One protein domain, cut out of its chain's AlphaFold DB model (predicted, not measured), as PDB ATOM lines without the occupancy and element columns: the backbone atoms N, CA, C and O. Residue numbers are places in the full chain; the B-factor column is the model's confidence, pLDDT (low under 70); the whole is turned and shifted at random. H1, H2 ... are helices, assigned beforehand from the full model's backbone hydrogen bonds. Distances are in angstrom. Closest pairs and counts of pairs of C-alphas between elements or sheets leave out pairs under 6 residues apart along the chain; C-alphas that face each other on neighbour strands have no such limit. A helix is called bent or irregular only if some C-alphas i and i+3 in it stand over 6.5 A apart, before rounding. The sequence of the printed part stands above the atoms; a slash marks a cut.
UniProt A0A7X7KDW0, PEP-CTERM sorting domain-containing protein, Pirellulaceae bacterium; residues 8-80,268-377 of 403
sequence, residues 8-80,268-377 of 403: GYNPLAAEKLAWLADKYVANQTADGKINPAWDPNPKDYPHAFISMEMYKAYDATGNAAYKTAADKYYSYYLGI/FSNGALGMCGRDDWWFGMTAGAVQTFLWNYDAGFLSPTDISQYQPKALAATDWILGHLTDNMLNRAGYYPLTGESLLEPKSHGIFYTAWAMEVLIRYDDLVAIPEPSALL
ATOM      1  N   GLY A   8      86.243 103.995  72.494       60.62
ATOM      2  CA  GLY A   8      86.129 102.541  72.491       60.62
ATOM      3  C   GLY A   8      84.902 102.118  73.280       60.62
ATOM      4  O   GLY A   8      85.058 101.604  74.381       60.62
ATOM      5  N   TYR A   9      83.730 102.425  72.733       75.19
ATOM      6  CA  TYR A   9      82.444 102.064  73.278       75.19
ATOM      7  C   TYR A   9      82.137 100.608  72.958       75.19
ATOM      8  O   TYR A   9      82.461 100.134  71.861       75.19
ATOM      9  N   ASN A  10      81.453  99.922  73.867       91.81
ATOM     10  CA  ASN A  10      80.766  98.684  73.544       91.81
ATOM     11  C   ASN A  10      79.851  98.921  72.318       91.81
ATOM     12  O   ASN A  10      78.936  99.752  72.392       91.81
ATOM     13  N   PRO A  11      80.069  98.222  71.185       93.31
ATOM     14  CA  PRO A  11      79.330  98.494  69.953       93.31
ATOM     15  C   PRO A  11      77.817  98.320  70.094       93.31
ATOM     16  O   PRO A  11      77.061  99.091  69.508       93.31
ATOM     17  N   LEU A  12      77.375  97.348  70.901       95.06
ATOM     18  CA  LEU A  12      75.956  97.108  71.145       95.06
ATOM     19  C   LEU A  12      75.341  98.253  71.956       95.06
ATOM     20  O   LEU A  12      74.281  98.751  71.586       95.06
ATOM     21  N   ALA A  13      76.000  98.709  73.026       96.50
ATOM     22  CA  ALA A  13      75.509  99.840  73.817       96.50
ATOM     23  C   ALA A  13      75.405 101.122  72.971       96.50
ATOM     24  O   ALA A  13      74.399 101.828  73.043       96.50
ATOM     25  N   ALA A  14      76.391 101.377  72.108       95.81
ATOM     26  CA  ALA A  14      76.375 102.509  71.184       95.81
ATOM     27  C   ALA A  14      75.238 102.416  70.145       95.81
ATOM     28  O   ALA A  14      74.537 103.402  69.913       95.81
ATOM     29  N   GLU A  15      75.015 101.237  69.550       96.75
ATOM     30  CA  GLU A  15      73.891 100.989  68.634       96.75
ATOM     31  C   GLU A  15      72.545 101.238  69.329       96.75
ATOM     32  O   GLU A  15      71.672 101.927  68.800       96.75
ATOM     33  N   LYS A  16      72.394 100.713  70.546       97.81
ATOM     34  CA  LYS A  16      71.191 100.855  71.366       97.81
ATOM     35  C   LYS A  16      70.936 102.306  71.793       97.81
ATOM     36  O   LYS A  16      69.783 102.739  71.767       97.81
ATOM     37  N   LEU A  17      71.984 103.068  72.112       98.12
ATOM     38  CA  LEU A  17      71.887 104.501  72.405       98.12
ATOM     39  C   LEU A  17      71.358 105.273  71.194       98.12
ATOM     40  O   LEU A  17      70.390 106.023  71.327       98.12
ATOM     41  N   ALA A  18      71.965 105.064  70.021       98.12
ATOM     42  CA  ALA A  18      71.542 105.717  68.786       98.12
ATOM     43  C   ALA A  18      70.090 105.362  68.443       98.12
ATOM     44  O   ALA A  18      69.279 106.253  68.203       98.12
ATOM     45  N   TRP A  19      69.734 104.075  68.525       98.06
ATOM     46  CA  TRP A  19      68.366 103.613  68.304       98.06
ATOM     47  C   TRP A  19      67.360 104.325  69.217       98.06
ATOM     48  O   TRP A  19      66.341 104.817  68.736       98.06
ATOM     49  N   LEU A  20      67.633 104.418  70.523       98.25
ATOM     50  CA  LEU A  20      66.712 105.050  71.471       98.25
ATOM     51  C   LEU A  20      66.587 106.556  71.218       98.25
ATOM     52  O   LEU A  20      65.473 107.077  71.167       98.25
ATOM     53  N   ALA A  21      67.707 107.251  71.015       98.44
ATOM     54  CA  ALA A  21      67.713 108.679  70.713       98.44
ATOM     55  C   ALA A  21      66.967 108.985  69.400       98.44
ATOM     56  O   ALA A  21      66.139 109.898  69.358       98.44
ATOM     57  N   ASP A  22      67.162 108.170  68.358       98.44
ATOM     58  CA  ASP A  22      66.441 108.282  67.085       98.44
ATOM     59  C   ASP A  22      64.924 108.110  67.264       98.44
ATOM     60  O   ASP A  22      64.143 108.786  66.590       98.44
ATOM     61  N   LYS A  23      64.473 107.258  68.198       97.94
ATOM     62  CA  LYS A  23      63.041 107.103  68.506       97.94
ATOM     63  C   LYS A  23      62.439 108.362  69.116       97.94
ATOM     64  O   LYS A  23      61.325 108.716  68.729       97.94
ATOM     65  N   TYR A  24      63.153 109.054  70.002       97.94
ATOM     66  CA  TYR A  24      62.689 110.344  70.523       97.94
ATOM     67  C   TYR A  24      62.685 111.419  69.434       97.94
ATOM     68  O   TYR A  24      61.695 112.130  69.307       97.94
ATOM     69  N   VAL A  25      63.710 111.481  68.575       98.31
ATOM     70  CA  VAL A  25      63.708 112.393  67.414       98.31
ATOM     71  C   VAL A  25      62.497 112.133  66.505       98.31
ATOM     72  O   VAL A  25      61.790 113.067  66.134       98.31
ATOM     73  N   ALA A  26      62.235 110.870  66.156       97.31
ATOM     74  CA  ALA A  26      61.165 110.492  65.232       97.31
ATOM     75  C   ALA A  26      59.752 110.680  65.809       97.31
ATOM     76  O   ALA A  26      58.801 110.891  65.056       97.31
ATOM     77  N   ASN A  27      59.603 110.612  67.133       96.25
ATOM     78  CA  ASN A  27      58.329 110.812  67.822       96.25
ATOM     79  C   ASN A  27      58.229 112.191  68.491       96.25
ATOM     80  O   ASN A  27      57.457 112.371  69.436       96.25
ATOM     81  N   GLN A  28      58.974 113.172  67.984       97.06
ATOM     82  CA  GLN A  28      58.820 114.577  68.331       97.06
ATOM     83  C   GLN A  28      58.029 115.305  67.237       97.06
ATOM     84  O   GLN A  28      58.269 115.128  66.042       97.06
ATOM     85  N   THR A  29      57.080 116.148  67.626       96.75
ATOM     86  CA  THR A  29      56.405 117.062  66.700       96.75
ATOM     87  C   THR A  29      57.335 118.210  66.281       96.75
ATOM     88  O   THR A  29      58.414 118.418  66.839       96.75
ATOM     89  N   ALA A  30      56.923 119.008  65.294       95.94
ATOM     90  CA  ALA A  30      57.732 120.136  64.823       95.94
ATOM     91  C   ALA A  30      58.028 121.176  65.925       95.94
ATOM     92  O   ALA A  30      59.121 121.746  65.934       95.94
ATOM     93  N   ASP A  31      57.081 121.378  66.846       93.94
ATOM     94  CA  ASP A  31      57.128 122.299  67.989       93.94
ATOM     95  C   ASP A  31      57.769 121.704  69.254       93.94
ATOM     96  O   ASP A  31      57.870 122.400  70.257       93.94
ATOM     97  N   GLY A  32      58.245 120.454  69.212       94.38
ATOM     98  CA  GLY A  32      58.976 119.850  70.327       94.38
ATOM     99  C   GLY A  32      58.141 119.025  71.302       94.38
ATOM    100  O   GLY A  32      58.669 118.594  72.323       94.38
ATOM    101  N   LYS A  33      56.866 118.765  71.001       94.88
ATOM    102  CA  LYS A  33      55.986 117.913  71.807       94.88
ATOM    103  C   LYS A  33      56.256 116.429  71.543       94.88
ATOM    104  O   LYS A  33      56.635 116.041  70.438       94.88
ATOM    105  N   ILE A  34      55.994 115.573  72.530       94.62
ATOM    106  CA  ILE A  34      55.809 114.133  72.298       94.62
ATOM    107  C   ILE A  34      54.638 113.936  71.323       94.62
ATOM    108  O   ILE A  34      53.545 114.473  71.520       94.62
ATOM    109  N   ASN A  35      54.864 113.169  70.257       94.38
ATOM    110  CA  ASN A  35      53.852 112.885  69.248       94.38
ATOM    111  C   ASN A  35      52.621 112.210  69.895       94.38
ATOM    112  O   ASN A  35      52.779 111.148  70.504       94.38
ATOM    113  N   PRO A  36      51.397 112.753  69.723       92.31
ATOM    114  CA  PRO A  36      50.170 112.155  70.254       92.31
ATOM    115  C   PRO A  36      49.898 110.713  69.807       92.31
ATOM    116  O   PRO A  36      49.174 109.982  70.475       92.31
ATOM    117  N   ALA A  37      50.473 110.283  68.680       91.69
ATOM    118  CA  ALA A  37      50.410 108.888  68.248       91.69
ATOM    119  C   ALA A  37      51.219 107.947  69.162       91.69
ATOM    120  O   ALA A  37      50.908 106.761  69.253       91.69
ATOM    121  N   TRP A  38      52.248 108.465  69.838       90.12
ATOM    122  CA  TRP A  38      53.051 107.717  70.802       90.12
ATOM    123  C   TRP A  38      52.422 107.744  72.200       90.12
ATOM    124  O   TRP A  38      52.297 106.704  72.860       90.12
ATOM    125  N   ASP A  39      51.961 108.927  72.609       89.75
ATOM    126  CA  ASP A  39      51.222 109.156  73.844       89.75
ATOM    127  C   ASP A  39      50.072 110.143  73.607       89.75
ATOM    128  O   ASP A  39      50.338 111.327  73.405       89.75
ATOM    129  N   PRO A  40      48.804 109.699  73.629       85.00
ATOM    130  CA  PRO A  40      47.669 110.566  73.330       85.00
ATOM    131  C   PRO A  40      47.423 111.639  74.397       85.00
ATOM    132  O   PRO A  40      46.750 112.627  74.104       85.00
ATOM    133  N   ASN A  41      47.950 111.469  75.614       84.25
ATOM    134  CA  ASN A  41      47.744 112.401  76.719       84.25
ATOM    135  C   ASN A  41      49.057 112.667  77.474       84.25
ATOM    136  O   ASN A  41      49.163 112.351  78.665       84.25
ATOM    137  N   PRO A  42      50.074 113.233  76.797       82.75
ATOM    138  CA  PRO A  42      51.365 113.432  77.417       82.75
ATOM    139  C   PRO A  42      51.221 114.482  78.512       82.75
ATOM    140  O   PRO A  42      50.682 115.569  78.283       82.75
ATOM    141  N   LYS A  43      51.727 114.170  79.707       85.31
ATOM    142  CA  LYS A  43      51.926 115.186  80.739       85.31
ATOM    143  C   LYS A  43      52.927 116.233  80.234       85.31
ATOM    144  O   LYS A  43      53.683 116.005  79.289       85.31
ATOM    145  N   ASP A  44      52.955 117.381  80.898       85.12
ATOM    146  CA  ASP A  44      53.788 118.509  80.466       85.12
ATOM    147  C   ASP A  44      55.286 118.261  80.690       85.12
ATOM    148  O   ASP A  44      56.123 118.560  79.846       85.12
ATOM    149  N   TYR A  45      55.640 117.663  81.822       87.19
ATOM    150  CA  TYR A  45      57.016 117.547  82.299       87.19
ATOM    151  C   TYR A  45      57.932 116.461  81.711       87.19
ATOM    152  O   TYR A  45      59.143 116.688  81.733       87.19
ATOM    153  N   PRO A  46      57.441 115.335  81.149       92.94
ATOM    154  CA  PRO A  46      58.261 114.369  80.418       92.94
ATOM    155  C   PRO A  46      59.239 115.012  79.425       92.94
ATOM    156  O   PRO A  46      60.369 114.554  79.290       92.94
ATOM    157  N   HIS A  47      58.833 116.102  78.764       95.75
ATOM    158  CA  HIS A  47      59.634 116.800  77.758       95.75
ATOM    159  C   HIS A  47      60.982 117.292  78.315       95.75
ATOM    160  O   HIS A  47      62.007 117.127  77.660       95.75
ATOM    161  N   ALA A  48      61.020 117.839  79.532       96.00
ATOM    162  CA  ALA A  48      62.273 118.305  80.125       96.00
ATOM    163  C   ALA A  48      63.220 117.148  80.468       96.00
ATOM    164  O   ALA A  48      64.402 117.219  80.145       96.00
ATOM    165  N   PHE A  49      62.700 116.057  81.039       96.12
ATOM    166  CA  PHE A  49      63.496 114.860  81.327       96.12
ATOM    167  C   PHE A  49      64.080 114.243  80.055       96.12
ATOM    168  O   PHE A  49      65.276 113.968  79.995       96.12
ATOM    169  N   ILE A  50      63.266 114.113  79.003       97.75
ATOM    170  CA  ILE A  50      63.736 113.650  77.693       97.75
ATOM    171  C   ILE A  50      64.806 114.600  77.146       97.75
ATOM    172  O   ILE A  50      65.822 114.141  76.633       97.75
ATOM    173  N   SER A  51      64.623 115.917  77.272       98.19
ATOM    174  CA  SER A  51      65.626 116.885  76.825       98.19
ATOM    175  C   SER A  51      66.977 116.695  77.516       98.19
ATOM    176  O   SER A  51      67.997 116.748  76.832       98.19
ATOM    177  N   MET A  52      66.998 116.516  78.839       97.75
ATOM    178  CA  MET A  52      68.244 116.355  79.602       97.75
ATOM    179  C   MET A  52      69.015 115.112  79.134       97.75
ATOM    180  O   MET A  52      70.201 115.195  78.815       97.75
ATOM    181  N   GLU A  53      68.325 113.984  78.952       98.12
ATOM    182  CA  GLU A  53      68.935 112.749  78.440       98.12
ATOM    183  C   GLU A  53      69.381 112.869  76.970       98.12
ATOM    184  O   GLU A  53      70.458 112.401  76.594       98.12
ATOM    185  N   MET A  54      68.623 113.585  76.136       98.56
ATOM    186  CA  MET A  54      68.995 113.837  74.739       98.56
ATOM    187  C   MET A  54      70.239 114.729  74.603       98.56
ATOM    188  O   MET A  54      71.012 114.548  73.658       98.56
ATOM    189  N   TYR A  55      70.489 115.653  75.539       98.56
ATOM    190  CA  TYR A  55      71.768 116.373  75.579       98.56
ATOM    191  C   TYR A  55      72.934 115.436  75.899       98.56
ATOM    192  O   TYR A  55      73.957 115.513  75.221       98.56
ATOM    193  N   LYS A  56      72.776 114.504  76.848       97.94
ATOM    194  CA  LYS A  56      73.805 113.488  77.136       97.94
ATOM    195  C   LYS A  56      74.076 112.615  75.903       97.94
ATOM    196  O   LYS A  56      75.232 112.380  75.548       97.94
ATOM    197  N   ALA A  57      73.027 112.198  75.188       98.06
ATOM    198  CA  ALA A  57      73.165 111.463  73.928       98.06
ATOM    199  C   ALA A  57      73.901 112.283  72.852       98.06
ATOM    200  O   ALA A  57      74.731 111.740  72.115       98.06
ATOM    201  N   TYR A  58      73.647 113.593  72.766       98.19
ATOM    202  CA  TYR A  58      74.404 114.490  71.893       98.19
ATOM    203  C   TYR A  58      75.887 114.545  72.271       98.19
ATOM    204  O   TYR A  58      76.730 114.406  71.387       98.19
ATOM    205  N   ASP A  59      76.217 114.693  73.553       96.44
ATOM    206  CA  ASP A  59      77.610 114.751  74.011       96.44
ATOM    207  C   ASP A  59      78.380 113.468  73.676       96.44
ATOM    208  O   ASP A  59      79.530 113.522  73.237       96.44
ATOM    209  N   ALA A  60      77.731 112.311  73.841       96.06
ATOM    210  CA  ALA A  60      78.340 111.008  73.591       96.06
ATOM    211  C   ALA A  60      78.546 110.708  72.096       96.06
ATOM    212  O   ALA A  60      79.524 110.062  71.718       96.06
ATOM    213  N   THR A  61      77.634 111.168  71.234       96.06
ATOM    214  CA  THR A  61      77.604 110.777  69.810       96.06
ATOM    215  C   THR A  61      78.053 111.877  68.850       96.06
ATOM    216  O   THR A  61      78.443 111.594  67.718       96.06
ATOM    217  N   GLY A  62      77.974 113.144  69.261       96.00
ATOM    218  CA  GLY A  62      78.146 114.310  68.397       96.00
ATOM    219  C   GLY A  62      77.006 114.532  67.391       96.00
ATOM    220  O   GLY A  62      77.116 115.423  66.544       96.00
ATOM    221  N   ASN A  63      75.914 113.759  67.448       97.81
ATOM    222  CA  ASN A  63      74.819 113.861  66.483       97.81
ATOM    223  C   ASN A  63      73.954 115.107  66.742       97.81
ATOM    224  O   ASN A  63      73.142 115.154  67.666       97.81
ATOM    225  N   ALA A  64      74.090 116.119  65.882       98.19
ATOM    226  CA  ALA A  64      73.390 117.400  66.007       98.19
ATOM    227  C   ALA A  64      71.850 117.292  66.006       98.19
ATOM    228  O   ALA A  64      71.179 118.189  66.528       98.19
ATOM    229  N   ALA A  65      71.281 116.211  65.457       98.50
ATOM    230  CA  ALA A  65      69.843 115.965  65.520       98.50
ATOM    231  C   ALA A  65      69.365 115.769  66.967       98.50
ATOM    232  O   ALA A  65      68.294 116.259  67.322       98.50
ATOM    233  N   TYR A  66      70.179 115.141  67.823       98.62
ATOM    234  CA  TYR A  66      69.833 114.904  69.228       98.62
ATOM    235  C   TYR A  66      69.802 116.200  70.023       98.62
ATOM    236  O   TYR A  66      68.828 116.462  70.724       98.62
ATOM    237  N   LYS A  67      70.793 117.075  69.813       98.38
ATOM    238  CA  LYS A  67      70.785 118.422  70.393       98.38
ATOM    239  C   LYS A  67      69.567 119.224  69.934       98.38
ATOM    240  O   LYS A  67      68.902 119.848  70.747       98.38
ATOM    241  N   THR A  68      69.264 119.192  68.636       98.50
ATOM    242  CA  THR A  68      68.118 119.924  68.074       98.50
ATOM    243  C   THR A  68      66.799 119.437  68.675       98.50
ATOM    244  O   THR A  68      65.930 120.249  68.989       98.50
ATOM    245  N   ALA A  69      66.642 118.124  68.855       98.50
ATOM    246  CA  ALA A  69      65.477 117.561  69.524       98.50
ATOM    247  C   ALA A  69      65.420 117.957  71.007       98.50
ATOM    248  O   ALA A  69      64.354 118.356  71.475       98.50
ATOM    249  N   ALA A  70      66.549 117.924  71.725       98.56
ATOM    250  CA  ALA A  70      66.643 118.386  73.109       98.56
ATOM    251  C   ALA A  70      66.215 119.860  73.247       98.56
ATOM    252  O   ALA A  70      65.287 120.163  73.993       98.56
ATOM    253  N   ASP A  71      66.792 120.760  72.440       98.44
ATOM    254  CA  ASP A  71      66.446 122.188  72.436       98.44
ATOM    255  C   ASP A  71      64.931 122.394  72.238       98.44
ATOM    256  O   ASP A  71      64.315 123.208  72.929       98.44
ATOM    257  N   LYS A  72      64.307 121.635  71.325       98.06
ATOM    258  CA  LYS A  72      62.860 121.688  71.063       98.06
ATOM    259  C   LYS A  72      62.022 121.167  72.229       98.06
ATOM    260  O   LYS A  72      61.063 121.832  72.606       98.06
ATOM    261  N   TYR A  73      62.380 120.021  72.809       98.00
ATOM    262  CA  TYR A  73      61.683 119.458  73.968       98.00
ATOM    263  C   TYR A  73      61.702 120.432  75.148       98.00
ATOM    264  O   TYR A  73      60.666 120.704  75.755       98.00
ATOM    265  N   TYR A  74      62.870 121.010  75.426       97.75
ATOM    266  CA  TYR A  74      63.029 121.996  76.484       97.75
ATOM    267  C   TYR A  74      62.261 123.290  76.193       97.75
ATOM    268  O   TYR A  74      61.534 123.788  77.049       97.75
ATOM    269  N   SER A  75      62.344 123.804  74.962       96.88
ATOM    270  CA  SER A  75      61.594 124.996  74.546       96.88
ATOM    271  C   SER A  75      60.083 124.800  74.684       96.88
ATOM    272  O   SER A  75      59.396 125.696  75.175       96.88
ATOM    273  N   TYR A  76      59.569 123.632  74.286       95.88
ATOM    274  CA  TYR A  76      58.159 123.276  74.434       95.88
ATOM    275  C   TYR A  76      57.742 123.253  75.906       95.88
ATOM    276  O   TYR A  76      56.757 123.888  76.279       95.88
ATOM    277  N   TYR A  77      58.531 122.581  76.750       95.81
ATOM    278  CA  TYR A  77      58.301 122.515  78.191       95.81
ATOM    279  C   TYR A  77      58.232 123.903  78.837       95.81
ATOM    280  O   TYR A  77      57.305 124.208  79.588       95.81
ATOM    281  N   LEU A  78      59.175 124.780  78.493       94.44
ATOM    282  CA  LEU A  78      59.123 126.163  78.941       94.44
ATOM    283  C   LEU A  78      57.888 126.877  78.381       94.44
ATOM    284  O   LEU A  78      57.274 127.670  79.082       94.44
ATOM    285  N   GLY A  79      57.486 126.627  77.137       92.25
ATOM    286  CA  GLY A  79      56.299 127.242  76.534       92.25
ATOM    287  C   GLY A  79      54.985 126.946  77.270       92.25
ATOM    288  O   GLY A  79      54.100 127.798  77.276       92.25
ATOM    289  N   ILE A  80      54.863 125.772  77.898       89.75
ATOM    290  CA  ILE A  80      53.633 125.330  78.582       89.75
ATOM    291  C   ILE A  80      53.632 125.593  80.088       89.75
ATOM    292  O   ILE A  80      52.561 125.694  80.687       89.75
ATOM    293  N   PHE A 268      64.733  91.959  90.642       98.69
ATOM    294  CA  PHE A 268      64.363  90.593  90.295       98.69
ATOM    295  C   PHE A 268      65.588  89.779  89.854       98.69
ATOM    296  O   PHE A 268      66.621  90.316  89.462       98.69
ATOM    297  N   SER A 269      65.467  88.451  89.847       98.19
ATOM    298  CA  SER A 269      66.574  87.548  89.492       98.19
ATOM    299  C   SER A 269      67.089  87.694  88.054       98.19
ATOM    300  O   SER A 269      68.202  87.268  87.766       98.19
ATOM    301  N   ASN A 270      66.300  88.285  87.153       98.25
ATOM    302  CA  ASN A 270      66.687  88.565  85.769       98.25
ATOM    303  C   ASN A 270      67.327  89.952  85.576       98.25
ATOM    304  O   ASN A 270      67.567  90.335  84.435       98.25
ATOM    305  N   GLY A 271      67.551  90.708  86.653       98.62
ATOM    306  CA  GLY A 271      68.151  92.040  86.618       98.62
ATOM    307  C   GLY A 271      67.156  93.195  86.502       98.62
ATOM    308  O   GLY A 271      67.545  94.316  86.807       98.62
ATOM    309  N   ALA A 272      65.893  92.949  86.133       98.62
ATOM    310  CA  ALA A 272      64.854  93.981  86.123       98.62
ATOM    311  C   ALA A 272      64.598  94.525  87.533       98.62
ATOM    312  O   ALA A 272      64.791  93.811  88.518       98.62
ATOM    313  N   LEU A 273      64.106  95.758  87.631       98.69
ATOM    314  CA  LEU A 273      63.690  96.368  88.890       98.69
ATOM    315  C   LEU A 273      62.224  96.791  88.861       98.69
ATOM    316  O   LEU A 273      61.714  97.225  87.823       98.69
ATOM    317  N   GLY A 274      61.584  96.679  90.023       98.25
ATOM    318  CA  GLY A 274      60.285  97.283  90.291       98.25
ATOM    319  C   GLY A 274      60.370  98.693  90.864       98.25
ATOM    320  O   GLY A 274      61.451  99.270  91.017       98.25
ATOM    321  N   MET A 275      59.200  99.271  91.109       95.75
ATOM    322  CA  MET A 275      59.015 100.672  91.471       95.75
ATOM    323  C   MET A 275      58.959 100.870  92.990       95.75
ATOM    324  O   MET A 275      59.617 101.780  93.497       95.75
ATOM    325  N   CYS A 276      58.235 100.007  93.705       96.12
ATOM    326  CA  CYS A 276      58.072 100.032  95.165       96.12
ATOM    327  C   CYS A 276      58.409  98.666  95.790       96.12
ATOM    328  O   CYS A 276      57.632  98.106  96.558       96.12
ATOM    329  N   GLY A 277      59.561  98.104  95.421       96.75
ATOM    330  CA  GLY A 277      59.928  96.714  95.701       96.75
ATOM    331  C   GLY A 277      59.870  95.868  94.431       96.75
ATOM    332  O   GLY A 277      60.087  96.372  93.330       96.75
ATOM    333  N   ARG A 278      59.603  94.568  94.571       97.25
ATOM    334  CA  ARG A 278      59.431  93.632  93.443       97.25
ATOM    335  C   ARG A 278      57.970  93.573  92.983       97.25
ATOM    336  O   ARG A 278      57.399  92.487  92.932       97.25
ATOM    337  N   ASP A 279      57.384  94.728  92.675       96.31
ATOM    338  CA  ASP A 279      56.011  94.834  92.167       96.31
ATOM    339  C   ASP A 279      55.920  94.336  90.709       96.31
ATOM    340  O   ASP A 279      55.687  93.159  90.447       96.31
ATOM    341  N   ASP A 280      56.198  95.192  89.735       97.69
ATOM    342  CA  ASP A 280      56.179  94.883  88.305       97.69
ATOM    343  C   ASP A 280      57.538  95.233  87.683       97.69
ATOM    344  O   ASP A 280      58.337  95.930  88.300       97.69
ATOM    345  N   TRP A 281      57.850  94.797  86.455       98.06
ATOM    346  CA  TRP A 281      59.096  95.271  85.835       98.06
ATOM    347  C   TRP A 281      58.914  96.653  85.232       98.06
ATOM    348  O   TRP A 281      58.079  96.865  84.345       98.06
ATOM    349  N   TRP A 282      59.789  97.560  85.652       97.94
ATOM    350  CA  TRP A 282      59.853  98.922  85.163       97.94
ATOM    351  C   TRP A 282      61.216  99.194  84.544       97.94
ATOM    352  O   TRP A 282      62.242  99.299  85.221       97.94
ATOM    353  N   PHE A 283      61.223  99.353  83.222       97.94
ATOM    354  CA  PHE A 283      62.443  99.570  82.453       97.94
ATOM    355  C   PHE A 283      63.206 100.804  82.929       97.94
ATOM    356  O   PHE A 283      64.417 100.768  83.127       97.94
ATOM    357  N   GLY A 284      62.483 101.892  83.171       97.19
ATOM    358  CA  GLY A 284      63.095 103.112  83.656       97.19
ATOM    359  C   GLY A 284      63.557 103.041  85.112       97.19
ATOM    360  O   GLY A 284      64.611 103.578  85.415       97.19
ATOM    361  N   MET A 285      62.873 102.303  85.995       98.19
ATOM    362  CA  MET A 285      63.380 102.066  87.362       98.19
ATOM    363  C   MET A 285      64.662 101.231  87.337       98.19
ATOM    364  O   MET A 285      65.593 101.485  88.098       98.19
ATOM    365  N   THR A 286      64.739 100.289  86.393       98.81
ATOM    366  CA  THR A 286      65.952  99.509  86.134       98.81
ATOM    367  C   THR A 286      67.108 100.421  85.721       98.81
ATOM    368  O   THR A 286      68.198 100.319  86.278       98.81
ATOM    369  N   ALA A 287      66.866 101.366  84.806       98.62
ATOM    370  CA  ALA A 287      67.867 102.359  84.417       98.62
ATOM    371  C   ALA A 287      68.246 103.297  85.575       98.62
ATOM    372  O   ALA A 287      69.430 103.536  85.804       98.62
ATOM    373  N   GLY A 288      67.258 103.774  86.336       98.38
ATOM    374  CA  GLY A 288      67.459 104.665  87.474       98.38
ATOM    375  C   GLY A 288      68.348 104.056  88.559       98.38
ATOM    376  O   GLY A 288      69.233 104.738  89.059       98.38
ATOM    377  N   ALA A 289      68.199 102.769  88.882       98.81
ATOM    378  CA  ALA A 289      69.080 102.117  89.858       98.81
ATOM    379  C   ALA A 289      70.521 101.926  89.357       98.81
ATOM    380  O   ALA A 289      71.474 102.013  90.129       98.81
ATOM    381  N   VAL A 290      70.716 101.697  88.054       98.81
ATOM    382  CA  VAL A 290      72.074 101.680  87.488       98.81
ATOM    383  C   VAL A 290      72.703 103.076  87.563       98.81
ATOM    384  O   VAL A 290      73.874 103.197  87.919       98.81
ATOM    385  N   GLN A 291      71.931 104.130  87.285       98.69
ATOM    386  CA  GLN A 291      72.386 105.513  87.452       98.69
ATOM    387  C   GLN A 291      72.777 105.808  88.906       98.69
ATOM    388  O   GLN A 291      73.884 106.286  89.138       98.69
ATOM    389  N   THR A 292      71.942 105.463  89.896       98.69
ATOM    390  CA  THR A 292      72.273 105.710  91.311       98.69
ATOM    391  C   THR A 292      73.533 104.966  91.747       98.69
ATOM    392  O   THR A 292      74.343 105.542  92.477       98.69
ATOM    393  N   PHE A 293      73.763 103.732  91.278       98.81
ATOM    394  CA  PHE A 293      75.030 103.029  91.504       98.81
ATOM    395  C   PHE A 293      76.218 103.816  90.941       98.81
ATOM    396  O   PHE A 293      77.176 104.093  91.667       98.81
ATOM    397  N   LEU A 294      76.146 104.211  89.668       98.69
ATOM    398  CA  LEU A 294      77.216 104.939  88.985       98.69
ATOM    399  C   LEU A 294      77.504 106.296  89.637       98.69
ATOM    400  O   LEU A 294      78.666 106.655  89.814       98.69
ATOM    401  N   TRP A 295      76.475 107.032  90.051       98.62
ATOM    402  CA  TRP A 295      76.644 108.323  90.716       98.62
ATOM    403  C   TRP A 295      77.266 108.186  92.102       98.62
ATOM    404  O   TRP A 295      78.179 108.939  92.438       98.62
ATOM    405  N   ASN A 296      76.833 107.202  92.900       98.81
ATOM    406  CA  ASN A 296      77.463 106.919  94.191       98.81
ATOM    407  C   ASN A 296      78.926 106.473  94.017       98.81
ATOM    408  O   ASN A 296      79.782 106.838  94.828       98.81
ATOM    409  N   TYR A 297      79.226 105.696  92.970       98.50
ATOM    410  CA  TYR A 297      80.594 105.307  92.635       98.50
ATOM    411  C   TYR A 297      81.456 106.530  92.290       98.50
ATOM    412  O   TYR A 297      82.503 106.730  92.908       98.50
ATOM    413  N   ASP A 298      80.997 107.390  91.377       98.12
ATOM    414  CA  ASP A 298      81.728 108.596  90.962       98.12
ATOM    415  C   ASP A 298      81.936 109.589  92.106       98.12
ATOM    416  O   ASP A 298      82.979 110.240  92.193       98.12
ATOM    417  N   ALA A 299      80.951 109.699  93.000       98.25
ATOM    418  CA  ALA A 299      81.034 110.537  94.190       98.25
ATOM    419  C   ALA A 299      82.016 109.984  95.243       98.25
ATOM    420  O   ALA A 299      82.289 110.652  96.243       98.25
ATOM    421  N   GLY A 300      82.553 108.773  95.040       97.88
ATOM    422  CA  GLY A 300      83.441 108.097  95.985       97.88
ATOM    423  C   GLY A 300      82.721 107.633  97.252       97.88
ATOM    424  O   GLY A 300      83.343 107.506  98.308       97.88
ATOM    425  N   PHE A 301      81.404 107.427  97.183       98.50
ATOM    426  CA  PHE A 301      80.600 107.072  98.350       98.50
ATOM    427  C   PHE A 301      80.716 105.591  98.699       98.50
ATOM    428  O   PHE A 301      80.738 105.252  99.890       98.50
ATOM    429  N   LEU A 302      80.844 104.740  97.677       98.31
ATOM    430  CA  LEU A 302      80.866 103.286  97.811       98.31
ATOM    431  C   LEU A 302      82.168 102.787  98.437       98.31
ATOM    432  O   LEU A 302      83.269 103.140  98.010       98.31
ATOM    433  N   SER A 303      82.039 101.923  99.441       96.94
ATOM    434  CA  SER A 303      83.170 101.143  99.933       96.94
ATOM    435  C   SER A 303      83.543 100.038  98.932       96.94
ATOM    436  O   SER A 303      82.721  99.654  98.095       96.94
ATOM    437  N   PRO A 304      84.748  99.449  99.030       95.94
ATOM    438  CA  PRO A 304      85.092  98.270  98.237       95.94
ATOM    439  C   PRO A 304      84.089  97.118  98.414       95.94
ATOM    440  O   PRO A 304      83.783  96.426  97.452       95.94
ATOM    441  N   THR A 305      83.528  96.931  99.611       96.62
ATOM    442  CA  THR A 305      82.492  95.915  99.852       96.62
ATOM    443  C   THR A 305      81.217  96.216  99.067       96.62
ATOM    444  O   THR A 305      80.688  95.320  98.414       96.62
ATOM    445  N   ASP A 306      80.764  97.474  99.071       98.06
ATOM    446  CA  ASP A 306      79.579  97.881  98.307       98.06
ATOM    447  C   ASP A 306      79.804  97.661  96.802       98.06
ATOM    448  O   ASP A 306      78.949  97.103  96.122       98.06
ATOM    449  N   ILE A 307      80.981  98.023  96.277       98.06
ATOM    450  CA  ILE A 307      81.321  97.797  94.863       98.06
ATOM    451  C   ILE A 307      81.246  96.303  94.525       98.06
ATOM    452  O   ILE A 307      80.542  95.933  93.590       98.06
ATOM    453  N   SER A 308      81.898  95.440  95.315       96.69
ATOM    454  CA  SER A 308      81.896  93.986  95.077       96.69
ATOM    455  C   SER A 308      80.487  93.391  95.078       96.69
ATOM    456  O   SER A 308      80.209  92.463  94.321       96.69
ATOM    457  N   GLN A 309      79.605  93.896  95.942       97.94
ATOM    458  CA  GLN A 309      78.254  93.367  96.096       97.94
ATOM    459  C   GLN A 309      77.293  93.883  95.019       97.94
ATOM    460  O   GLN A 309      76.482  93.111  94.501       97.94
ATOM    461  N   TYR A 310      77.359  95.174  94.689       98.56
ATOM    462  CA  TYR A 310      76.337  95.835  93.877       98.56
ATOM    463  C   TYR A 310      76.751  96.064  92.418       98.56
ATOM    464  O   TYR A 310      75.868  96.157  91.569       98.56
ATOM    465  N   GLN A 311      78.046  96.043  92.069       98.25
ATOM    466  CA  GLN A 311      78.466  96.102  90.660       98.25
ATOM    467  C   GLN A 311      77.898  94.933  89.831       98.25
ATOM    468  O   GLN A 311      77.334  95.202  88.767       98.25
ATOM    469  N   PRO A 312      77.936  93.657  90.281       98.25
ATOM    470  CA  PRO A 312      77.342  92.556  89.514       98.25
ATOM    471  C   PRO A 312      75.829  92.712  89.318       98.25
ATOM    472  O   PRO A 312      75.291  92.347  88.274       98.25
ATOM    473  N   LYS A 313      75.137  93.294  90.305       98.75
ATOM    474  CA  LYS A 313      73.703  93.592  90.231       98.75
ATOM    475  C   LYS A 313      73.402  94.706  89.229       98.75
ATOM    476  O   LYS A 313      72.466  94.568  88.441       98.75
ATOM    477  N   ALA A 314      74.203  95.771  89.223       98.75
ATOM    478  CA  ALA A 314      74.108  96.839  88.233       98.75
ATOM    479  C   ALA A 314      74.374  96.307  86.814       98.75
ATOM    480  O   ALA A 314      73.598  96.594  85.909       98.75
ATOM    481  N   LEU A 315      75.389  95.452  86.632       98.50
ATOM    482  CA  LEU A 315      75.670  94.791  85.352       98.50
ATOM    483  C   LEU A 315      74.494  93.926  84.876       98.50
ATOM    484  O   LEU A 315      74.082  94.047  83.726       98.50
ATOM    485  N   ALA A 316      73.889  93.123  85.758       98.75
ATOM    486  CA  ALA A 316      72.711  92.324  85.411       98.75
ATOM    487  C   ALA A 316      71.510  93.194  84.988       98.75
ATOM    488  O   ALA A 316      70.801  92.860  84.037       98.75
ATOM    489  N   ALA A 317      71.292  94.330  85.660       98.81
ATOM    490  CA  ALA A 317      70.276  95.306  85.268       98.81
ATOM    491  C   ALA A 317      70.580  95.933  83.897       98.81
ATOM    492  O   ALA A 317      69.687  96.061  83.057       98.81
ATOM    493  N   THR A 318      71.841  96.271  83.629       98.62
ATOM    494  CA  THR A 318      72.286  96.786  82.330       98.62
ATOM    495  C   THR A 318      72.130  95.760  81.206       98.62
ATOM    496  O   THR A 318      71.641  96.107  80.130       98.62
ATOM    497  N   ASP A 319      72.466  94.494  81.444       98.44
ATOM    498  CA  ASP A 319      72.257  93.415  80.473       98.44
ATOM    499  C   ASP A 319      70.764  93.215  80.179       98.44
ATOM    500  O   ASP A 319      70.362  93.057  79.021       98.44
ATOM    501  N   TRP A 320      69.917  93.308  81.210       98.56
ATOM    502  CA  TRP A 320      68.468  93.293  81.036       98.56
ATOM    503  C   TRP A 320      67.993  94.470  80.168       98.56
ATOM    504  O   TRP A 320      67.230  94.249  79.223       98.56
ATOM    505  N   ILE A 321      68.485  95.692  80.413       98.50
ATOM    506  CA  ILE A 321      68.196  96.890  79.601       98.50
ATOM    507  C   ILE A 321      68.571  96.650  78.133       98.50
ATOM    508  O   ILE A 321      67.738  96.851  77.247       98.50
ATOM    509  N   LEU A 322      69.789  96.170  77.862       97.94
ATOM    510  CA  LEU A 322      70.273  95.898  76.503       97.94
ATOM    511  C   LEU A 322      69.404  94.861  75.775       97.94
ATOM    512  O   LEU A 322      69.094  95.037  74.593       97.94
ATOM    513  N   GLY A 323      68.976  93.815  76.487       97.56
ATOM    514  CA  GLY A 323      68.103  92.767  75.958       97.56
ATOM    515  C   GLY A 323      66.655  93.210  75.715       97.56
ATOM    516  O   GLY A 323      65.987  92.647  74.848       97.56
ATOM    517  N   HIS A 324      66.168  94.226  76.434       97.44
ATOM    518  CA  HIS A 324      64.769  94.667  76.370       97.44
ATOM    519  C   HIS A 324      64.557  95.968  75.587       97.44
ATOM    520  O   HIS A 324      63.412  96.286  75.257       97.44
ATOM    521  N   LEU A 325      65.621  96.684  75.207       96.69
ATOM    522  CA  LEU A 325      65.542  97.899  74.393       96.69
ATOM    523  C   LEU A 325      65.069  97.578  72.956       96.69
ATOM    524  O   LEU A 325      65.863  97.263  72.061       96.69
ATOM    525  N   THR A 326      63.747  97.608  72.770       96.62
ATOM    526  CA  THR A 326      63.005  97.160  71.579       96.62
ATOM    527  C   THR A 326      61.779  98.045  71.331       96.62
ATOM    528  O   THR A 326      61.305  98.727  72.240       96.62
ATOM    529  N   ASP A 327      61.195  97.992  70.128       95.62
ATOM    530  CA  ASP A 327      59.939  98.708  69.831       95.62
ATOM    531  C   ASP A 327      58.798  98.295  70.771       95.62
ATOM    532  O   ASP A 327      58.011  99.131  71.212       95.62
ATOM    533  N   ASN A 328      58.736  97.010  71.134       95.44
ATOM    534  CA  ASN A 328      57.743  96.507  72.078       95.44
ATOM    535  C   ASN A 328      57.878  97.170  73.458       95.44
ATOM    536  O   ASN A 328      56.871  97.516  74.069       95.44
ATOM    537  N   MET A 329      59.107  97.392  73.931       95.25
ATOM    538  CA  MET A 329      59.345  98.102  75.188       95.25
ATOM    539  C   MET A 329      58.793  99.531  75.134       95.25
ATOM    540  O   MET A 329      58.032  99.918  76.021       95.25
ATOM    541  N   LEU A 330      59.081 100.287  74.068       93.12
ATOM    542  CA  LEU A 330      58.586 101.664  73.926       93.12
ATOM    543  C   LEU A 330      57.063 101.731  73.781       93.12
ATOM    544  O   LEU A 330      56.429 102.625  74.342       93.12
ATOM    545  N   ASN A 331      56.451 100.774  73.078       91.94
ATOM    546  CA  ASN A 331      54.992 100.701  72.942       91.94
ATOM    547  C   ASN A 331      54.296 100.496  74.293       91.94
ATOM    548  O   ASN A 331      53.198 101.015  74.513       91.94
ATOM    549  N   ARG A 332      54.966  99.789  75.205       93.88
ATOM    550  CA  ARG A 332      54.533  99.558  76.586       93.88
ATOM    551  C   ARG A 332      55.026 100.619  77.566       93.88
ATOM    552  O   ARG A 332      54.804 100.463  78.761       93.88
ATOM    553  N   ALA A 333      55.710 101.657  77.079       94.06
ATOM    554  CA  ALA A 333      56.348 102.679  77.904       94.06
ATOM    555  C   ALA A 333      57.209 102.073  79.034       94.06
ATOM    556  O   ALA A 333      57.217 102.551  80.162       94.06
ATOM    557  N   GLY A 334      57.905 100.970  78.734       95.56
ATOM    558  CA  GLY A 334      58.810 100.314  79.675       95.56
ATOM    559  C   GLY A 334      58.149  99.507  80.797       95.56
ATOM    560  O   GLY A 334      58.875  99.038  81.670       95.56
ATOM    561  N   TYR A 335      56.825  99.318  80.791       97.00
ATOM    562  CA  TYR A 335      56.096  98.625  81.859       97.00
ATOM    563  C   TYR A 335      55.689  97.189  81.502       97.00
ATOM    564  O   TYR A 335      55.097  96.923  80.445       97.00
ATOM    565  N   TYR A 336      55.960  96.256  82.419       96.75
ATOM    566  CA  TYR A 336      55.600  94.845  82.303       96.75
ATOM    567  C   TYR A 336      54.895  94.376  83.592       96.75
ATOM    568  O   TYR A 336      55.583  94.141  84.584       96.75
ATOM    569  N   PRO A 337      53.557  94.196  83.585       96.19
ATOM    570  CA  PRO A 337      52.817  93.734  84.746       96.19
ATOM    571  C   PRO A 337      53.172  92.275  85.035       96.19
ATOM    572  O   PRO A 337      53.070  91.418  84.151       96.19
ATOM    573  N   LEU A 338      53.569  92.012  86.272       95.69
ATOM    574  CA  LEU A 338      53.790  90.690  86.841       95.69
ATOM    575  C   LEU A 338      52.783  90.414  87.954       95.69
ATOM    576  O   LEU A 338      52.123  89.376  87.928       95.69
ATOM    577  N   THR A 339      52.667  91.342  88.905       94.25
ATOM    578  CA  THR A 339      51.740  91.259  90.038       94.25
ATOM    579  C   THR A 339      50.508  92.125  89.799       94.25
ATOM    580  O   THR A 339      49.414  91.758  90.230       94.25
ATOM    581  N   GLY A 340      50.665  93.236  89.067       91.88
ATOM    582  CA  GLY A 340      49.630  94.259  88.904       91.88
ATOM    583  C   GLY A 340      49.466  95.157  90.133       91.88
ATOM    584  O   GLY A 340      48.445  95.832  90.257       91.88
ATOM    585  N   GLU A 341      50.439  95.150  91.050       91.94
ATOM    586  CA  GLU A 341      50.472  96.044  92.216       91.94
ATOM    587  C   GLU A 341      50.804  97.491  91.832       91.94
ATOM    588  O   GLU A 341      50.433  98.413  92.560       91.94
ATOM    589  N   SER A 342      51.444  97.696  90.675       94.06
ATOM    590  CA  SER A 342      51.630  99.013  90.070       94.06
ATOM    591  C   SER A 342      50.837  99.146  88.762       94.06
ATOM    592  O   SER A 342      50.337  98.168  88.208       94.06
ATOM    593  N   LEU A 343      50.687 100.370  88.262       94.12
ATOM    594  CA  LEU A 343      49.892 100.715  87.087       94.12
ATOM    595  C   LEU A 343      50.696 101.616  86.156       94.12
ATOM    596  O   LEU A 343      51.391 102.518  86.605       94.12
ATOM    597  N   LEU A 344      50.531 101.462  84.841       90.69
ATOM    598  CA  LEU A 344      51.202 102.330  83.863       90.69
ATOM    599  C   LEU A 344      50.723 103.792  83.895       90.69
ATOM    600  O   LEU A 344      51.375 104.661  83.327       90.69
ATOM    601  N   GLU A 345      49.573 104.081  84.500       89.06
ATOM    602  CA  GLU A 345      48.948 105.396  84.382       89.06
ATOM    603  C   GLU A 345      49.656 106.451  85.261       89.06
ATOM    604  O   GLU A 345      49.804 106.227  86.460       89.06
ATOM    605  N   PRO A 346      50.050 107.611  84.702       87.06
ATOM    606  CA  PRO A 346      49.954 107.986  83.291       87.06
ATOM    607  C   PRO A 346      51.118 107.449  82.453       87.06
ATOM    608  O   PRO A 346      52.287 107.591  82.811       87.06
ATOM    609  N   LYS A 347      50.797 106.929  81.257       88.50
ATOM    610  CA  LYS A 347      51.768 106.333  80.314       88.50
ATOM    611  C   LYS A 347      52.989 107.219  80.053       88.50
ATOM    612  O   LYS A 347      54.105 106.720  79.910       88.50
ATOM    613  N   SER A 348      52.773 108.531  80.022       87.69
ATOM    614  CA  SER A 348      53.821 109.532  79.839       87.69
ATOM    615  C   SER A 348      54.986 109.393  80.826       87.69
ATOM    616  O   SER A 348      56.116 109.710  80.457       87.69
ATOM    617  N   HIS A 349      54.738 108.883  82.043       88.19
ATOM    618  CA  HIS A 349      55.788 108.658  83.032       88.19
ATOM    619  C   HIS A 349      56.744 107.564  82.568       88.19
ATOM    620  O   HIS A 349      57.946 107.790  82.457       88.19
ATOM    621  N   GLY A 350      56.190 106.423  82.151       89.88
ATOM    622  CA  GLY A 350      56.967 105.338  81.563       89.88
ATOM    623  C   GLY A 350      57.826 105.792  80.377       89.88
ATOM    624  O   GLY A 350      58.997 105.433  80.292       89.88
ATOM    625  N   ILE A 351      57.288 106.655  79.504       90.94
ATOM    626  CA  ILE A 351      58.013 107.172  78.328       90.94
ATOM    627  C   ILE A 351      59.213 108.038  78.710       90.94
ATOM    628  O   ILE A 351      60.232 107.971  78.025       90.94
ATOM    629  N   PHE A 352      59.143 108.873  79.749       90.94
ATOM    630  CA  PHE A 352      60.343 109.617  80.140       90.94
ATOM    631  C   PHE A 352      61.290 108.775  80.988       90.94
ATOM    632  O   PHE A 352      62.498 108.928  80.835       90.94
ATOM    633  N   TYR A 353      60.794 107.838  81.806       93.62
ATOM    634  CA  TYR A 353      61.682 106.943  82.545       93.62
ATOM    635  C   TYR A 353      62.535 106.086  81.599       93.62
ATOM    636  O   TYR A 353      63.679 105.775  81.917       93.62
ATOM    637  N   THR A 354      62.041 105.737  80.403       95.12
ATOM    638  CA  THR A 354      62.873 105.027  79.416       95.12
ATOM    639  C   THR A 354      64.027 105.871  78.878       95.12
ATOM    640  O   THR A 354      65.010 105.297  78.415       95.12
ATOM    641  N   ALA A 355      63.958 107.206  78.960       96.56
ATOM    642  CA  ALA A 355      65.044 108.084  78.526       96.56
ATOM    643  C   ALA A 355      66.279 107.955  79.430       96.56
ATOM    644  O   ALA A 355      67.394 108.054  78.929       96.56
ATOM    645  N   TRP A 356      66.106 107.637  80.719       97.62
ATOM    646  CA  TRP A 356      67.213 107.410  81.662       97.62
ATOM    647  C   TRP A 356      68.171 106.296  81.224       97.62
ATOM    648  O   TRP A 356      69.350 106.294  81.577       97.62
ATOM    649  N   ALA A 357      67.706 105.358  80.393       97.94
ATOM    650  CA  ALA A 357      68.584 104.341  79.830       97.94
ATOM    651  C   ALA A 357      69.667 104.927  78.911       97.94
ATOM    652  O   ALA A 357      70.681 104.268  78.712       97.94
ATOM    653  N   MET A 358      69.510 106.148  78.381       98.31
ATOM    654  CA  MET A 358      70.558 106.793  77.584       98.31
ATOM    655  C   MET A 358      71.843 106.955  78.388       98.31
ATOM    656  O   MET A 358      72.894 106.531  77.915       98.31
ATOM    657  N   GLU A 359      71.778 107.488  79.611       97.75
ATOM    658  CA  GLU A 359      72.965 107.588  80.463       97.75
ATOM    659  C   GLU A 359      73.583 106.216  80.756       97.75
ATOM    660  O   GLU A 359      74.798 106.061  80.649       97.75
ATOM    661  N   VAL A 360      72.766 105.198  81.043       98.00
ATOM    662  CA  VAL A 360      73.262 103.832  81.281       98.00
ATOM    663  C   VAL A 360      74.032 103.301  80.070       98.00
ATOM    664  O   VAL A 360      75.114 102.737  80.220       98.00
ATOM    665  N   LEU A 361      73.509 103.513  78.860       98.06
ATOM    666  CA  LEU A 361      74.146 103.077  77.615       98.06
ATOM    667  C   LEU A 361      75.439 103.853  77.328       98.06
ATOM    668  O   LEU A 361      76.423 103.259  76.895       98.06
ATOM    669  N   ILE A 362      75.463 105.159  77.614       97.50
ATOM    670  CA  ILE A 362      76.663 106.006  77.497       97.50
ATOM    671  C   ILE A 362      77.763 105.526  78.450       97.50
ATOM    672  O   ILE A 362      78.944 105.594  78.113       97.50
ATOM    673  N   ARG A 363      77.380 105.043  79.632       97.25
ATOM    674  CA  ARG A 363      78.295 104.681  80.719       97.25
ATOM    675  C   ARG A 363      78.546 103.180  80.852       97.25
ATOM    676  O   ARG A 363      79.145 102.750  81.836       97.25
ATOM    677  N   TYR A 364      78.141 102.384  79.861       96.75
ATOM    678  CA  TYR A 364      78.299 100.928  79.883       96.75
ATOM    679  C   TYR A 364      79.750 100.503  80.152       96.75
ATOM    680  O   TYR A 364      80.018  99.727  81.066       96.75
ATOM    681  N   ASP A 365      80.707 101.037  79.389       94.69
ATOM    682  CA  ASP A 365      82.113 100.649  79.550       94.69
ATOM    683  C   ASP A 365      82.717 101.169  80.851       94.69
ATOM    684  O   ASP A 365      83.631 100.540  81.378       94.69
ATOM    685  N   ASP A 366      82.202 102.280  81.389       95.19
ATOM    686  CA  ASP A 366      82.621 102.768  82.701       95.19
ATOM    687  C   ASP A 366      82.205 101.759  83.778       95.19
ATOM    688  O   ASP A 366      83.042 101.382  84.590       95.19
ATOM    689  N   LEU A 367      80.964 101.252  83.731       96.31
ATOM    690  CA  LEU A 367      80.455 100.225  84.649       96.31
ATOM    691  C   LEU A 367      81.264  98.918  84.576       96.31
ATOM    692  O   LEU A 367      81.609  98.341  85.608       96.31
ATOM    693  N   VAL A 368      81.586  98.459  83.362       95.75
ATOM    694  CA  VAL A 368      82.398  97.247  83.138       95.75
ATOM    695  C   VAL A 368      83.848  97.443  83.588       95.75
ATOM    696  O   VAL A 368      84.489  96.498  84.038       95.75
ATOM    697  N   ALA A 369      84.380  98.662  83.475       94.38
ATOM    698  CA  ALA A 369      85.757  98.976  83.838       94.38
ATOM    699  C   ALA A 369      85.970  99.222  85.340       94.38
ATOM    700  O   ALA A 369      87.126  99.367  85.751       94.38
ATOM    701  N   ILE A 370      84.909  99.279  86.157       93.75
ATOM    702  CA  ILE A 370      85.051  99.376  87.615       93.75
ATOM    703  C   ILE A 370      85.813  98.130  88.102       93.75
ATOM    704  O   ILE A 370      85.381  97.004  87.847       93.75
ATOM    705  N   PRO A 371      86.979  98.305  88.750       88.00
ATOM    706  CA  PRO A 371      87.829  97.187  89.118       88.00
ATOM    707  C   PRO A 371      87.206  96.377  90.254       88.00
ATOM    708  O   PRO A 371      86.813  96.928  91.282       88.00
ATOM    709  N   GLU A 372      87.236  95.055  90.102       81.50
ATOM    710  CA  GLU A 372      86.889  94.130  91.175       81.50
ATOM    711  C   GLU A 372      87.758  94.408  92.420       81.50
ATOM    712  O   GLU A 372      88.992  94.442  92.322       81.50
ATOM    713  N   PRO A 373      87.169  94.574  93.615       77.06
ATOM    714  CA  PRO A 373      87.903  94.895  94.843       77.06
ATOM    715  C   PRO A 373      89.020  93.909  95.202       77.06
ATOM    716  O   PRO A 373      90.025  94.297  95.803       77.06
ATOM    717  N   SER A 374      88.895  92.645  94.787       69.88
ATOM    718  CA  SER A 374      89.955  91.639  94.936       69.88
ATOM    719  C   SER A 374      91.241  92.015  94.180       69.88
ATOM    720  O   SER A 374      92.341  91.761  94.675       69.88
ATOM    721  N   ALA A 375      91.129  92.704  93.040       62.59
ATOM    722  CA  ALA A 375      92.266  93.242  92.299       62.59
ATOM    723  C   ALA A 375      92.886  94.466  92.998       62.59
ATOM    724  O   ALA A 375      94.107  94.634  92.982       62.59
ATOM    725  N   LEU A 376      92.076  95.289  93.675       61.47
ATOM    726  CA  LEU A 376      92.559  96.443  94.447       61.47
ATOM    727  C   LEU A 376      93.343  96.017  95.699       61.47
ATOM    728  O   LEU A 376      94.357  96.636  96.026       61.47
ATOM    729  N   LEU A 377      92.935  94.931  96.366       57.34
ATOM    730  CA  LEU A 377      93.653  94.401  97.532       57.34
ATOM    731  C   LEU A 377      95.039  93.836  97.152       57.34
ATOM    732  O   LEU A 377      96.003  94.000  97.901       57.34
TER     733      LEU A 377
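Overview. This is residues 8 to 80 and 268 to 377 of the 403 residues of the protein "PEP-CTERM sorting domain-containing protein" of Pirellulaceae bacterium (UniProt A0A7X7KDW0). The longest helix, H5, folds back on H4 as a helical hairpin, and H4 packs on H7, which runs through the middle; on the side of H7 away from H4 lies H1, and H2 packs on H7 with H3 beyond it. H1, H2, H3 and H7 make an up-and-down bundle, each running against the one before it in the chain, while H8 and H9 continue past H7 along H5 to one far end. The 183 printed residues hold nine named helices, H1 to H9 in chain order, and no named strand; the class is all helix. The whole is compact, with a radius of gyration of the C-alphas of 16.7 A and spans of 55 by 41 by 27 A.

Along the chain. H5 is residues 304 to 324, 30.1 A long, with a kink of 33 degrees near residue 311; it is only just irregular, C-alphas 309 and 312 being 6.7 A apart. H4 is residues 283 to 298, 22.9 A. H7 is residues 347 to 362, 25.1 A. H1, residues 11 to 26, 22.3 A, begins at C-alpha 11 (79.330, 98.494, 69.953). H2 is residues 46 to 61, 22.4 A, and H3 residues 64 to 80, 24.7 A. The shorter ones are H6, residues 327 to 331, H8, residues 364 to 369, and H9, residues 373 to 377, ending at C-alpha 377 (93.653, 94.401, 97.532).

Arrangement. H5 and H4 touch, closest at the C-alphas of Val 290 and Ala 314, 5.3 A, at a shallow tilt of 32 degrees, only just short of steep, opposite ways. H5 touches H8 with residues 311 to 318 alone, closest at C-alphas 315 and 367, 7.3 A, and H9 with residues 304 to 308 alone, closest at C-alphas 304 and 373, 5.6 A. H4 touches H7, closest at C-alphas 284 and 353, 4.2 A, at a steep tilt of 40 degrees. H7 touches H2, C-alphas 46 and 352 closest at 5.2 A, and H1, C-alphas 13 and 361 closest at 5.2 A. H2 and H3 form a hairpin, closest at C-alphas 51 and 70, 4.1 A. H6 touches no helix but is near H1. Every O i to N i+4 pair is within hydrogen-bond range in H1, H2, H3, H4, H6, H8 and H9; H5 has 15 of 17 and H7 6 of 12, with 12 of 13 O i to N i+3 pairs.

Size, cuts and confidence. The C-alphas of Ala 30 and Leu 377 are farthest apart, 55.0 A. Residues 81 to 267 are not printed; C-alphas 80 and 268 are 38.2 A apart across the cut. The links H1 to H2 and H6 to H7 are long. Residues 281 to 282 pair with 335 to 336, antiparallel. Residue 8 and residues 374 to 377 have pLDDT under 70.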